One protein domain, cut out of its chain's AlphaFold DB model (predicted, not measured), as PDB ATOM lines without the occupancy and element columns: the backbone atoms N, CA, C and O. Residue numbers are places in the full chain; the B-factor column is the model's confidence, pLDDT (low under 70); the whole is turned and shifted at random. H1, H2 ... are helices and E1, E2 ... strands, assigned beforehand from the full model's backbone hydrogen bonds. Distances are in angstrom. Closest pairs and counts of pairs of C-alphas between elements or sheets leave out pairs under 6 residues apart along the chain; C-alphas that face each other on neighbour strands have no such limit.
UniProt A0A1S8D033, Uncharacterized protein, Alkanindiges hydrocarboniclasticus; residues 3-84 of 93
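What this domain is: This is residues 3 to 84 of the 93 residues of an uncharacterized protein of Alkanindiges hydrocarboniclasticus (UniProt A0A1S8D033). A long helix, H3, crosses sheet E1-E2-E3, where H1 packs; H2 makes a corner, and residues 73 to 82 stick out. The 82 printed residues include, in order, H1, E1, E2, E3, H2, H3. It is mixed and loose, C-alpha radius of gyration 15.0 A, spanning 49 by 28 by 16 A.

How they stand to each other: H1, residues 3 to 12, is on a meander, successive antiparallel neighbours: E1, 18 to 22, E2, 28 to 32, E3, 41 to 43. Across the hairpins N 19 to O 31 and N 30 to O 41 measure 2.9 A. H2, 47 to 53, is close but not clearly touching H3, 56 to 82, which is on the sheet; C-alphas 22 and 58 are 7.1 A apart. Every helix O i to N i+4 pair is within hydrogen-bond range.

Where its parts are: Find C-alpha 3 at (-26.287, 0.186, -35.138); H3 runs 38.4 A to C-alpha 82 at (-32.548, 24.999, -28.232).

The domain as a whole: The printed part has no cut; pLDDT is under 70 at 3, 11 to 15 and 76 to 84.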
ATOM      1  N   SER A   3     -26.462   0.641 -36.525       69.75
ATOM      2  CA  SER A   3     -26.287   0.186 -35.138       69.75
ATOM      3  C   SER A   3     -26.824   1.178 -34.094       69.75
ATOM      4  O   SER A   3     -27.536   0.778 -33.175       69.75
ATOM      5  N   ILE A   4     -26.571   2.480 -34.270       70.81
ATOM      6  CA  ILE A   4     -26.964   3.524 -33.304       70.81
ATOM      7  C   ILE A   4     -28.491   3.661 -33.220       70.81
ATOM      8  O   ILE A   4     -29.053   3.738 -32.131       70.81
ATOM      9  N   GLU A   5     -29.177   3.603 -34.355       74.62
ATOM     10  CA  GLU A   5     -30.629   3.774 -34.437       74.62
ATOM     11  C   GLU A   5     -31.363   2.616 -33.758       74.62
ATOM     12  O   GLU A   5     -32.332   2.838 -33.032       74.62
ATOM     13  N   LYS A   6     -30.843   1.393 -33.904       73.56
ATOM     14  CA  LYS A   6     -31.371   0.206 -33.224       73.56
ATOM     15  C   LYS A   6     -31.161   0.281 -31.708       73.56
ATOM     16  O   LYS A   6     -32.064  -0.061 -30.951       73.56
ATOM     17  N   ILE A   7     -30.009   0.784 -31.256       75.12
ATOM     18  CA  ILE A   7     -29.750   1.045 -29.830       75.12
ATOM     19  C   ILE A   7     -30.722   2.101 -29.298       75.12
ATOM     20  O   ILE A   7     -31.278   1.942 -28.217       75.12
ATOM     21  N   LYS A   8     -30.980   3.159 -30.070       72.25
ATOM     22  CA  LYS A   8     -31.912   4.220 -29.684       72.25
ATOM     23  C   LYS A   8     -33.344   3.710 -29.524       72.25
ATOM     24  O   LYS A   8     -34.028   4.143 -28.605       72.25
ATOM     25  N   GLU A   9     -33.803   2.808 -30.387       72.94
ATOM     26  CA  GLU A   9     -35.115   2.163 -30.233       72.94
ATOM     27  C   GLU A   9     -35.179   1.267 -28.995       72.94
ATOM     28  O   GLU A   9     -36.145   1.346 -28.240       72.94
ATOM     29  N   LEU A  10     -34.130   0.484 -28.732       70.19
ATOM     30  CA  LEU A  10     -34.052  -0.364 -27.540       70.19
ATOM     31  C   LEU A  10     -33.996   0.438 -26.240       70.19
ATOM     32  O   LEU A  10     -34.544   0.010 -25.238       70.19
ATOM     33  N   LEU A  11     -33.374   1.617 -26.241       67.38
ATOM     34  CA  LEU A  11     -33.367   2.499 -25.071       67.38
ATOM     35  C   LEU A  11     -34.709   3.215 -24.858       67.38
ATOM     36  O   LEU A  11     -34.991   3.660 -23.747       67.38
ATOM     37  N   LYS A  12     -35.545   3.337 -25.899       64.88
ATOM     38  CA  LYS A  12     -36.925   3.826 -25.760       64.88
ATOM     39  C   LYS A  12     -37.855   2.763 -25.173       64.88
ATOM     40  O   LYS A  12     -38.862   3.135 -24.576       64.88
ATOM     41  N   SER A  13     -37.552   1.473 -25.345       58.19
ATOM     42  CA  SER A  13     -38.302   0.381 -24.726       58.19
ATOM     43  C   SER A  13     -37.688   0.026 -23.368       58.19
ATOM     44  O   SER A  13     -36.604  -0.531 -23.256       58.19
ATOM     45  N   THR A  14     -38.399   0.338 -22.289       54.09
ATOM     46  CA  THR A  14     -37.922   0.215 -20.900       54.09
ATOM     47  C   THR A  14     -37.642  -1.220 -20.421       54.09
ATOM     48  O   THR A  14     -37.263  -1.406 -19.270       54.09
ATOM     49  N   GLU A  15     -37.821  -2.236 -21.268       68.12
ATOM     50  CA  GLU A  15     -37.827  -3.650 -20.865       68.12
ATOM     51  C   GLU A  15     -36.626  -4.466 -21.370       68.12
ATOM     52  O   GLU A  15     -36.441  -5.600 -20.929       68.12
ATOM     53  N   THR A  16     -35.780  -3.928 -22.259       74.62
ATOM     54  CA  THR A  16     -34.650  -4.713 -22.792       74.62
ATOM     55  C   THR A  16     -33.376  -4.491 -21.981       74.62
ATOM     56  O   THR A  16     -32.741  -3.442 -22.064       74.62
ATOM     57  N   VAL A  17     -32.954  -5.516 -21.238       85.50
ATOM     58  CA  VAL A  17     -31.629  -5.551 -20.602       85.50
ATOM     59  C   VAL A  17     -30.572  -5.840 -21.668       85.50
ATOM     60  O   VAL A  17     -30.695  -6.804 -22.421       85.50
ATOM     61  N   LEU A  18     -29.529  -5.014 -21.731       88.69
ATOM     62  CA  LEU A  18     -28.375  -5.225 -22.606       88.69
ATOM     63  C   LEU A  18     -27.207  -5.817 -21.816       88.69
ATOM     64  O   LEU A  18     -26.945  -5.411 -20.685       88.69
ATOM     65  N   GLU A  19     -26.474  -6.731 -22.442       90.44
ATOM     66  CA  GLU A  19     -25.241  -7.304 -21.913       90.44
ATOM     67  C   GLU A  19     -24.064  -7.015 -22.847       90.44
ATOM     68  O   GLU A  19     -24.194  -7.050 -24.074       90.44
ATOM     69  N   LEU A  20     -22.909  -6.726 -22.246       91.88
ATOM     70  CA  LEU A  20     -21.626  -6.617 -22.930       91.88
ATOM     71  C   LEU A  20     -20.801  -7.856 -22.582       91.88
ATOM     72  O   LEU A  20     -20.347  -7.994 -21.445       91.88
ATOM     73  N   VAL A  21     -20.619  -8.754 -23.547       91.44
ATOM     74  CA  VAL A  21     -19.914 -10.029 -23.349       91.44
ATOM     75  C   VAL A  21     -18.654 -10.087 -24.203       91.44
ATOM     76  O   VAL A  21     -18.636  -9.596 -25.330       91.44
ATOM     77  N   GLN A  22     -17.592 -10.685 -23.663       90.81
ATOM     78  CA  GLN A  22     -16.389 -11.001 -24.428       90.81
ATOM     79  C   GLN A  22     -16.545 -12.379 -25.069       90.81
ATOM     80  O   GLN A  22     -16.860 -13.360 -24.397       90.81
ATOM     81  N   GLN A  23     -16.346 -12.447 -26.378       90.31
ATOM     82  CA  GLN A  23     -16.352 -13.685 -27.140       90.31
ATOM     83  C   GLN A  23     -14.997 -14.396 -27.045       90.31
ATOM     84  O   GLN A  23     -13.982 -13.808 -26.683       90.31
ATOM     85  N   ALA A  24     -14.964 -15.675 -27.429       86.38
ATOM     86  CA  ALA A  24     -13.750 -16.496 -27.386       86.38
ATOM     87  C   ALA A  24     -12.593 -15.954 -28.254       86.38
ATOM     88  O   ALA A  24     -11.438 -16.289 -28.018       86.38
ATOM     89  N   ASN A  25     -12.894 -15.120 -29.251       85.81
ATOM     90  CA  ASN A  25     -11.915 -14.442 -30.106       85.81
ATOM     91  C   ASN A  25     -11.408 -13.102 -29.514       85.81
ATOM     92  O   ASN A  25     -10.707 -12.368 -30.208       85.81
ATOM     93  N   GLY A  26     -11.796 -12.754 -28.281       85.81
ATOM     94  CA  GLY A  26     -11.453 -11.490 -27.617       85.81
ATOM     95  C   GLY A  26     -12.294 -10.283 -28.058       85.81
ATOM     96  O   GLY A  26     -12.075  -9.172 -27.577       85.81
ATOM     97  N   GLU A  27     -13.259 -10.467 -28.961       91.94
ATOM     98  CA  GLU A  27     -14.178  -9.416 -29.398       91.94
ATOM     99  C   GLU A  27     -15.235  -9.143 -28.327       91.94
ATOM    100  O   GLU A  27     -15.807 -10.069 -27.750       91.94
ATOM    101  N   LEU A  28     -15.513  -7.868 -28.053       93.25
ATOM    102  CA  LEU A  28     -16.609  -7.488 -27.164       93.25
ATOM    103  C   LEU A  28     -17.867  -7.243 -27.982       93.25
ATOM    104  O   LEU A  28     -17.831  -6.489 -28.953       93.25
ATOM    105  N   VAL A  29     -18.988  -7.814 -27.556       94.19
ATOM    106  CA  VAL A  29     -20.277  -7.643 -28.232       94.19
ATOM    107  C   VAL A  29     -21.340  -7.132 -27.269       94.19
ATOM    108  O   VAL A  29     -21.487  -7.647 -26.161       94.19
ATOM    109  N   LEU A  30     -22.080  -6.110 -27.702       92.44
ATOM    110  CA  LEU A  30     -23.256  -5.592 -27.004       92.44
ATOM    111  C   LEU A  30     -24.510  -6.203 -27.630       92.44
ATOM    112  O   LEU A  30     -24.740  -6.036 -28.831       92.44
ATOM    113  N   ARG A  31     -25.338  -6.873 -26.832       92.19
ATOM    114  CA  ARG A  31     -26.560  -7.539 -27.314       92.19
ATOM    115  C   ARG A  31     -27.666  -7.562 -26.252       92.19
ATOM    116  O   ARG A  31     -27.371  -7.335 -25.079       92.19
ATOM    117  N   PRO A  32     -28.929  -7.832 -26.629       90.12
ATOM    118  CA  PRO A  32     -29.987  -8.126 -25.666       90.12
ATOM    119  C   PRO A  32     -29.627  -9.347 -24.812       90.12
ATOM    120  O   PRO A  32     -29.180 -10.365 -25.344       90.12
ATOM    121  N   SER A  33     -29.816  -9.247 -23.499       89.38
ATOM    122  CA  SER A  33     -29.517 -10.341 -22.578       89.38
ATOM    123  C   SER A  33     -30.471 -11.514 -22.786       89.38
ATOM    124  O   SER A  33     -31.655 -11.328 -23.070       89.38
ATOM    125  N   GLY A  34     -29.940 -12.733 -22.682       83.06
ATOM    126  CA  GLY A  34     -30.708 -13.962 -22.905       83.06
ATOM    127  C   GLY A  34     -31.107 -14.219 -24.365       83.06
ATOM    128  O   GLY A  34     -31.954 -15.072 -24.613       83.06
ATOM    129  N   SER A  35     -30.516 -13.500 -25.324       80.44
ATOM    130  CA  SER A  35     -30.787 -13.644 -26.756       80.44
ATOM    131  C   SER A  35     -29.522 -13.998 -27.539       80.44
ATOM    132  O   SER A  35     -28.463 -13.400 -27.338       80.44
ATOM    133  N   ASP A  36     -29.661 -14.898 -28.514       79.94
ATOM    134  CA  ASP A  36     -28.633 -15.200 -29.525       79.94
ATOM    135  C   ASP A  36     -28.779 -14.339 -30.794       79.94
ATOM    136  O   ASP A  36     -28.232 -14.643 -31.854       79.94
ATOM    137  N   SER A  37     -29.538 -13.246 -30.701       82.38
ATOM    138  CA  SER A  37     -29.675 -12.268 -31.778       82.38
ATOM    139  C   SER A  37     -28.335 -11.647 -32.172       82.38
ATOM    140  O   SER A  37     -27.423 -11.523 -31.353       82.38
ATOM    141  N   GLU A  38     -28.273 -11.162 -33.412       88.81
ATOM    142  CA  GLU A  38     -27.126 -10.425 -33.938       88.81
ATOM    143  C   GLU A  38     -26.682  -9.295 -32.983       88.81
ATOM    144  O   GLU A  38     -27.539  -8.528 -32.512       88.81
ATOM    145  N   PRO A  39     -25.367  -9.172 -32.708       91.94
ATOM    146  CA  PRO A  39     -24.822  -8.079 -31.920       91.94
ATOM    147  C   PRO A  39     -25.273  -6.716 -32.433       91.94
ATOM    148  O   PRO A  39     -25.275  -6.437 -33.630       91.94
ATOM    149  N   LEU A  40     -25.620  -5.830 -31.506       90.25
ATOM    150  CA  LEU A  40     -25.902  -4.435 -31.824       90.25
ATOM    151  C   LEU A  40     -24.602  -3.704 -32.146       90.25
ATOM    152  O   LEU A  40     -24.562  -2.881 -33.056       90.25
ATOM    153  N   VAL A  41     -23.547  -4.014 -31.393       91.38
ATOM    154  CA  VAL A  41     -22.203  -3.455 -31.537       91.38
ATOM    155  C   VAL A  41     -21.205  -4.582 -31.349       91.38
ATOM    156  O   VAL A  41     -21.355  -5.371 -30.416       91.38
ATOM    157  N   SER A  42     -20.162  -4.587 -32.173       93.25
ATOM    158  CA  SER A  42     -18.964  -5.384 -31.934       93.25
ATOM    159  C   SER A  42     -17.741  -4.474 -31.862       93.25
ATOM    160  O   SER A  42     -17.572  -3.577 -32.690       93.25
ATOM    161  N   ILE A  43     -16.902  -4.684 -30.851       92.88
ATOM    162  CA  ILE A  43     -15.677  -3.927 -30.605       92.88
ATOM    163  C   ILE A  43     -14.516  -4.906 -30.675       92.88
ATOM    164  O   ILE A  43     -14.342  -5.764 -29.806       92.88
ATOM    165  N   LYS A  44     -13.694  -4.739 -31.708       93.06
ATOM    166  CA  LYS A  44     -12.472  -5.509 -31.894       93.06
ATOM    167  C   LYS A  44     -11.263  -4.620 -31.652       93.06
ATOM    168  O   LYS A  44     -10.949  -3.742 -32.452       93.06
ATOM    169  N   PHE A  45     -10.576  -4.871 -30.547       90.69
ATOM    170  CA  PHE A  45      -9.247  -4.318 -30.318       90.69
ATOM    171  C   PHE A  45      -8.219  -5.091 -31.146       90.69
ATOM    172  O   PHE A  45      -8.380  -6.292 -31.361       90.69
ATOM    173  N   SER A  46      -7.168  -4.415 -31.606       92.81
ATOM    174  CA  SER A  46      -6.031  -5.109 -32.210       92.81
ATOM    175  C   SER A  46      -5.307  -5.954 -31.164       92.81
ATOM    176  O   SER A  46      -5.313  -5.612 -29.981       92.81
ATOM    177  N   ASP A  47      -4.620  -7.008 -31.600       91.06
ATOM    178  CA  ASP A  47      -3.880  -7.909 -30.706       91.06
ATOM    179  C   ASP A  47      -2.863  -7.152 -29.835       91.06
ATOM    180  O   ASP A  47      -2.721  -7.421 -28.646       91.06
ATOM    181  N   GLN A  48      -2.206  -6.133 -30.403       93.25
ATOM    182  CA  GLN A  48      -1.279  -5.268 -29.670       93.25
ATOM    183  C   GLN A  48      -1.979  -4.498 -28.542       93.25
ATOM    184  O   GLN A  48      -1.435  -4.373 -27.447       93.25
ATOM    185  N   VAL A  49      -3.181  -3.977 -28.796       90.56
ATOM    186  CA  VAL A  49      -3.960  -3.241 -27.794       90.56
ATOM    187  C   VAL A  49      -4.524  -4.200 -26.748       90.56
ATOM    188  O   VAL A  49      -4.480  -3.881 -25.564       90.56
ATOM    189  N   GLN A  50      -4.974  -5.393 -27.144       88.56
ATOM    190  CA  GLN A  50      -5.410  -6.430 -26.202       88.56
ATOM    191  C   GLN A  50      -4.279  -6.866 -25.269       88.56
ATOM    192  O   GLN A  50      -4.506  -6.987 -24.072       88.56
ATOM    193  N   ALA A  51      -3.056  -7.027 -25.781       90.06
ATOM    194  CA  ALA A  51      -1.896  -7.380 -24.963       90.06
ATOM    195  C   ALA A  51      -1.569  -6.313 -23.903       90.06
ATOM    196  O   ALA A  51      -1.102  -6.648 -22.817       90.06
ATOM    197  N   VAL A  52      -1.823  -5.036 -24.207       92.81
ATOM    198  CA  VAL A  52      -1.617  -3.923 -23.267       92.81
ATOM    199  C   VAL A  52      -2.776  -3.799 -22.277       92.81
ATOM    200  O   VAL A  52      -2.548  -3.552 -21.095       92.81
ATOM    201  N   LEU A  53      -4.017  -3.944 -22.746       88.75
ATOM    202  CA  LEU A  53      -5.207  -3.780 -21.913       88.75
ATOM    203  C   LEU A  53      -5.443  -4.983 -20.995       88.75
ATOM    204  O   LEU A  53      -5.899  -4.790 -19.868       88.75
ATOM    205  N   GLY A  54      -5.142  -6.198 -21.460       86.06
ATOM    206  CA  GLY A  54      -5.465  -7.442 -20.768       86.06
ATOM    207  C   GLY A  54      -6.930  -7.461 -20.330       86.06
ATOM    208  O   GLY A  54      -7.834  -7.142 -21.107       86.06
ATOM    209  N   ASP A  55      -7.148  -7.727 -19.044       83.19
ATOM    210  CA  ASP A  55      -8.476  -7.774 -18.424       83.19
ATOM    211  C   ASP A  55      -9.222  -6.423 -18.462       83.19
ATOM    212  O   ASP A  55     -10.449  -6.373 -18.355       83.19
ATOM    213  N   ASN A  56      -8.518  -5.306 -18.687       90.06
ATOM    214  CA  ASN A  56      -9.135  -3.977 -18.769       90.06
ATOM    215  C   ASN A  56      -9.889  -3.733 -20.082       90.06
ATOM    216  O   ASN A  56     -10.622  -2.747 -20.181       90.06
ATOM    217  N   ALA A  57      -9.741  -4.593 -21.095       88.25
ATOM    218  CA  ALA A  57     -10.429  -4.419 -22.373       88.25
ATOM    219  C   ALA A  57     -11.958  -4.384 -22.196       88.25
ATOM    220  O   ALA A  57     -12.630  -3.537 -22.785       88.25
ATOM    221  N   GLN A  58     -12.501  -5.245 -21.327       89.25
ATOM    222  CA  GLN A  58     -13.933  -5.281 -21.023       89.25
ATOM    223  C   GLN A  58     -14.404  -3.999 -20.324       89.25
ATOM    224  O   GLN A  58     -15.414  -3.418 -20.727       89.25
ATOM    225  N   ALA A  59     -13.655  -3.526 -19.324       91.31
ATOM    226  CA  ALA A  59     -13.960  -2.284 -18.616       91.31
ATOM    227  C   ALA A  59     -13.925  -1.070 -19.561       91.31
ATOM    228  O   ALA A  59     -14.814  -0.220 -19.522       91.31
ATOM    229  N   LEU A  60     -12.946  -1.021 -20.472       92.88
ATOM    230  CA  LEU A  60     -12.871   0.012 -21.501       92.88
ATOM    231  C   LEU A  60     -14.098  -0.022 -22.422       92.88
ATOM    232  O   LEU A  60     -14.712   1.017 -22.653       92.88
ATOM    233  N   GLY A  61     -14.485  -1.205 -22.907       91.81
ATOM    234  CA  GLY A  61     -15.691  -1.367 -23.721       91.81
ATOM    235  C   GLY A  61     -16.946  -0.872 -22.998       91.81
ATOM    236  O   GLY A  61     -17.743  -0.138 -23.580       91.81
ATOM    237  N   GLN A  62     -17.090  -1.187 -21.708       91.31
ATOM    238  CA  GLN A  62     -18.206  -0.704 -20.893       91.31
ATOM    239  C   GLN A  62     -18.218   0.826 -20.790       91.31
ATOM    240  O   GLN A  62     -19.269   1.440 -20.992       91.31
ATOM    241  N   HIS A  63     -17.065   1.448 -20.535       93.62
ATOM    242  CA  HIS A  63     -16.947   2.905 -20.502       93.62
ATOM    243  C   HIS A  63     -17.284   3.546 -21.849       93.62
ATOM    244  O   HIS A  63     -18.025   4.525 -21.873       93.62
ATOM    245  N   MET A  64     -16.834   2.976 -22.973       93.12
ATOM    246  CA  MET A  64     -17.176   3.476 -24.311       93.12
ATOM    247  C   MET A  64     -18.692   3.497 -24.540       93.12
ATOM    248  O   MET A  64     -19.227   4.496 -25.026       93.12
ATOM    249  N   ILE A  65     -19.394   2.424 -24.158       90.19
ATOM    250  CA  ILE A  65     -20.857   2.346 -24.287       90.19
ATOM    251  C   ILE A  65     -21.547   3.359 -23.366       90.19
ATOM    252  O   ILE A  65     -22.431   4.085 -23.816       90.19
ATOM    253  N   GLN A  66     -21.124   3.464 -22.103       88.94
ATOM    254  CA  GLN A  66     -21.675   4.446 -21.161       88.94
ATOM    255  C   GLN A  66     -21.487   5.882 -21.659       88.94
ATOM    256  O   GLN A  66     -22.438   6.661 -21.666       88.94
ATOM    257  N   SER A  67     -20.291   6.227 -22.140       91.56
ATOM    258  CA  SER A  67     -20.003   7.540 -22.719       91.56
ATOM    259  C   SER A  67     -20.865   7.830 -23.948       91.56
ATOM    260  O   SER A  67     -21.369   8.943 -24.080       91.56
ATOM    261  N   ALA A  68     -21.093   6.843 -24.820       87.69
ATOM    262  CA  ALA A  68     -21.972   7.004 -25.977       87.69
ATOM    263  C   ALA A  68     -23.430   7.272 -25.562       87.69
ATOM    264  O   ALA A  68     -24.084   8.139 -26.144       87.69
ATOM    265  N   ILE A  69     -23.927   6.580 -24.528       85.06
ATOM    266  CA  ILE A  69     -25.265   6.816 -23.968       85.06
ATOM    267  C   ILE A  69     -25.356   8.235 -23.398       85.06
ATOM    268  O   ILE A  69     -26.286   8.963 -23.745       85.06
ATOM    269  N   TYR A  70     -24.380   8.658 -22.590       85.44
ATOM    270  CA  TYR A  70     -24.360  10.010 -22.029       85.44
ATOM    271  C   TYR A  70     -24.329  11.089 -23.113       85.44
ATOM    272  O   TYR A  70     -25.122  12.026 -23.058       85.44
ATOM    273  N   MET A  71     -23.499  10.918 -24.144       85.25
ATOM    274  CA  MET A  71     -23.445  11.832 -25.288       85.25
ATOM    275  C   MET A  71     -24.799  11.919 -26.009       85.25
ATOM    276  O   MET A  71     -25.240  13.004 -26.388       85.25
ATOM    277  N   MET A  72     -25.499  10.792 -26.180       81.81
ATOM    278  CA  MET A  72     -26.833  10.787 -26.786       81.81
ATOM    279  C   MET A  72     -27.857  11.525 -25.909       81.81
ATOM    280  O   MET A  72     -28.667  12.290 -26.436       81.81
ATOM    281  N   MET A  73     -27.823  11.320 -24.589       81.06
ATOM    282  CA  MET A  73     -28.704  12.008 -23.638       81.06
ATOM    283  C   MET A  73     -28.466  13.520 -23.641       81.06
ATOM    284  O   MET A  73     -29.423  14.292 -23.699       81.06
ATOM    285  N   GLU A  74     -27.204  13.948 -23.646       81.44
ATOM    286  CA  GLU A  74     -26.824  15.358 -23.724       81.44
ATOM    287  C   GLU A  74     -27.351  16.009 -25.009       81.44
ATOM    288  O   GLU A  74     -27.944  17.085 -24.954       81.44
ATOM    289  N   GLN A  75     -27.265  15.324 -26.155       76.38
ATOM    290  CA  GLN A  75     -27.851  15.810 -27.408       76.38
ATOM    291  C   GLN A  75     -29.382  15.925 -27.366       76.38
ATOM    292  O   GLN A  75     -29.936  16.821 -28.004       76.38
ATOM    293  N   GLN A  76     -30.090  15.036 -26.658       68.00
ATOM    294  CA  GLN A  76     -31.543  15.173 -26.470       68.00
ATOM    295  C   GLN A  76     -31.873  16.382 -25.582       68.00
ATOM    296  O   GLN A  76     -32.756  17.164 -25.925       68.00
ATOM    297  N   SER A  77     -31.122  16.581 -24.494       64.12
ATOM    298  CA  SER A  77     -31.274  17.741 -23.609       64.12
ATOM    299  C   SER A  77     -30.977  19.057 -24.333       64.12
ATOM    300  O   SER A  77     -31.768  19.993 -24.264       64.12
ATOM    301  N   ALA A  78     -29.881  19.130 -25.092       63.19
ATOM    302  CA  ALA A  78     -29.512  20.324 -25.850       63.19
ATOM    303  C   ALA A  78     -30.578  20.706 -26.889       63.19
ATOM    304  O   ALA A  78     -30.840  21.889 -27.084       63.19
ATOM    305  N   ARG A  79     -31.241  19.721 -27.513       58.28
ATOM    306  CA  ARG A  79     -32.380  19.971 -28.414       58.28
ATOM    307  C   ARG A  79     -33.575  20.573 -27.678       58.28
ATOM    308  O   ARG A  79     -34.135  21.541 -28.172       58.28
ATOM    309  N   TRP A  80     -33.914  20.061 -26.493       54.69
ATOM    310  CA  TRP A  80     -34.974  20.648 -25.666       54.69
ATOM    311  C   TRP A  80     -34.660  22.078 -25.228       54.69
ATOM    312  O   TRP A  80     -35.563  22.902 -25.191       54.69
ATOM    313  N   HIS A  81     -33.397  22.404 -24.940       51.94
ATOM    314  CA  HIS A  81     -33.015  23.775 -24.592       51.94
ATOM    315  C   HIS A  81     -32.963  24.702 -25.817       51.94
ATOM    316  O   HIS A  81     -33.294  25.873 -25.688       51.94
ATOM    317  N   ALA A  82     -32.593  24.203 -27.002       56.72
ATOM    318  CA  ALA A  82     -32.548  24.999 -28.232       56.72
ATOM    319  C   ALA A  82     -33.943  25.401 -28.749       56.72
ATOM    320  O   ALA A  82     -34.083  26.460 -29.351       56.72
ATOM    321  N   GLU A  83     -34.974  24.598 -28.482       52.06
ATOM    322  CA  GLU A  83     -36.361  24.880 -28.884       52.06
ATOM    323  C   GLU A  83     -37.045  25.953 -28.000       52.06
ATOM    324  O   GLU A  83     -38.092  26.479 -28.361       52.06
ATOM    325  N   VAL A  84     -36.446  26.327 -26.859       53.59
ATOM    326  CA  VAL A  84     -37.024  27.276 -25.877       53.59
ATOM    327  C   VAL A  84     -36.586  28.736 -26.111       53.59
ATOM    328  O   VAL A  84     -37.135  29.644 -25.491       53.59
TER     329      VAL A  84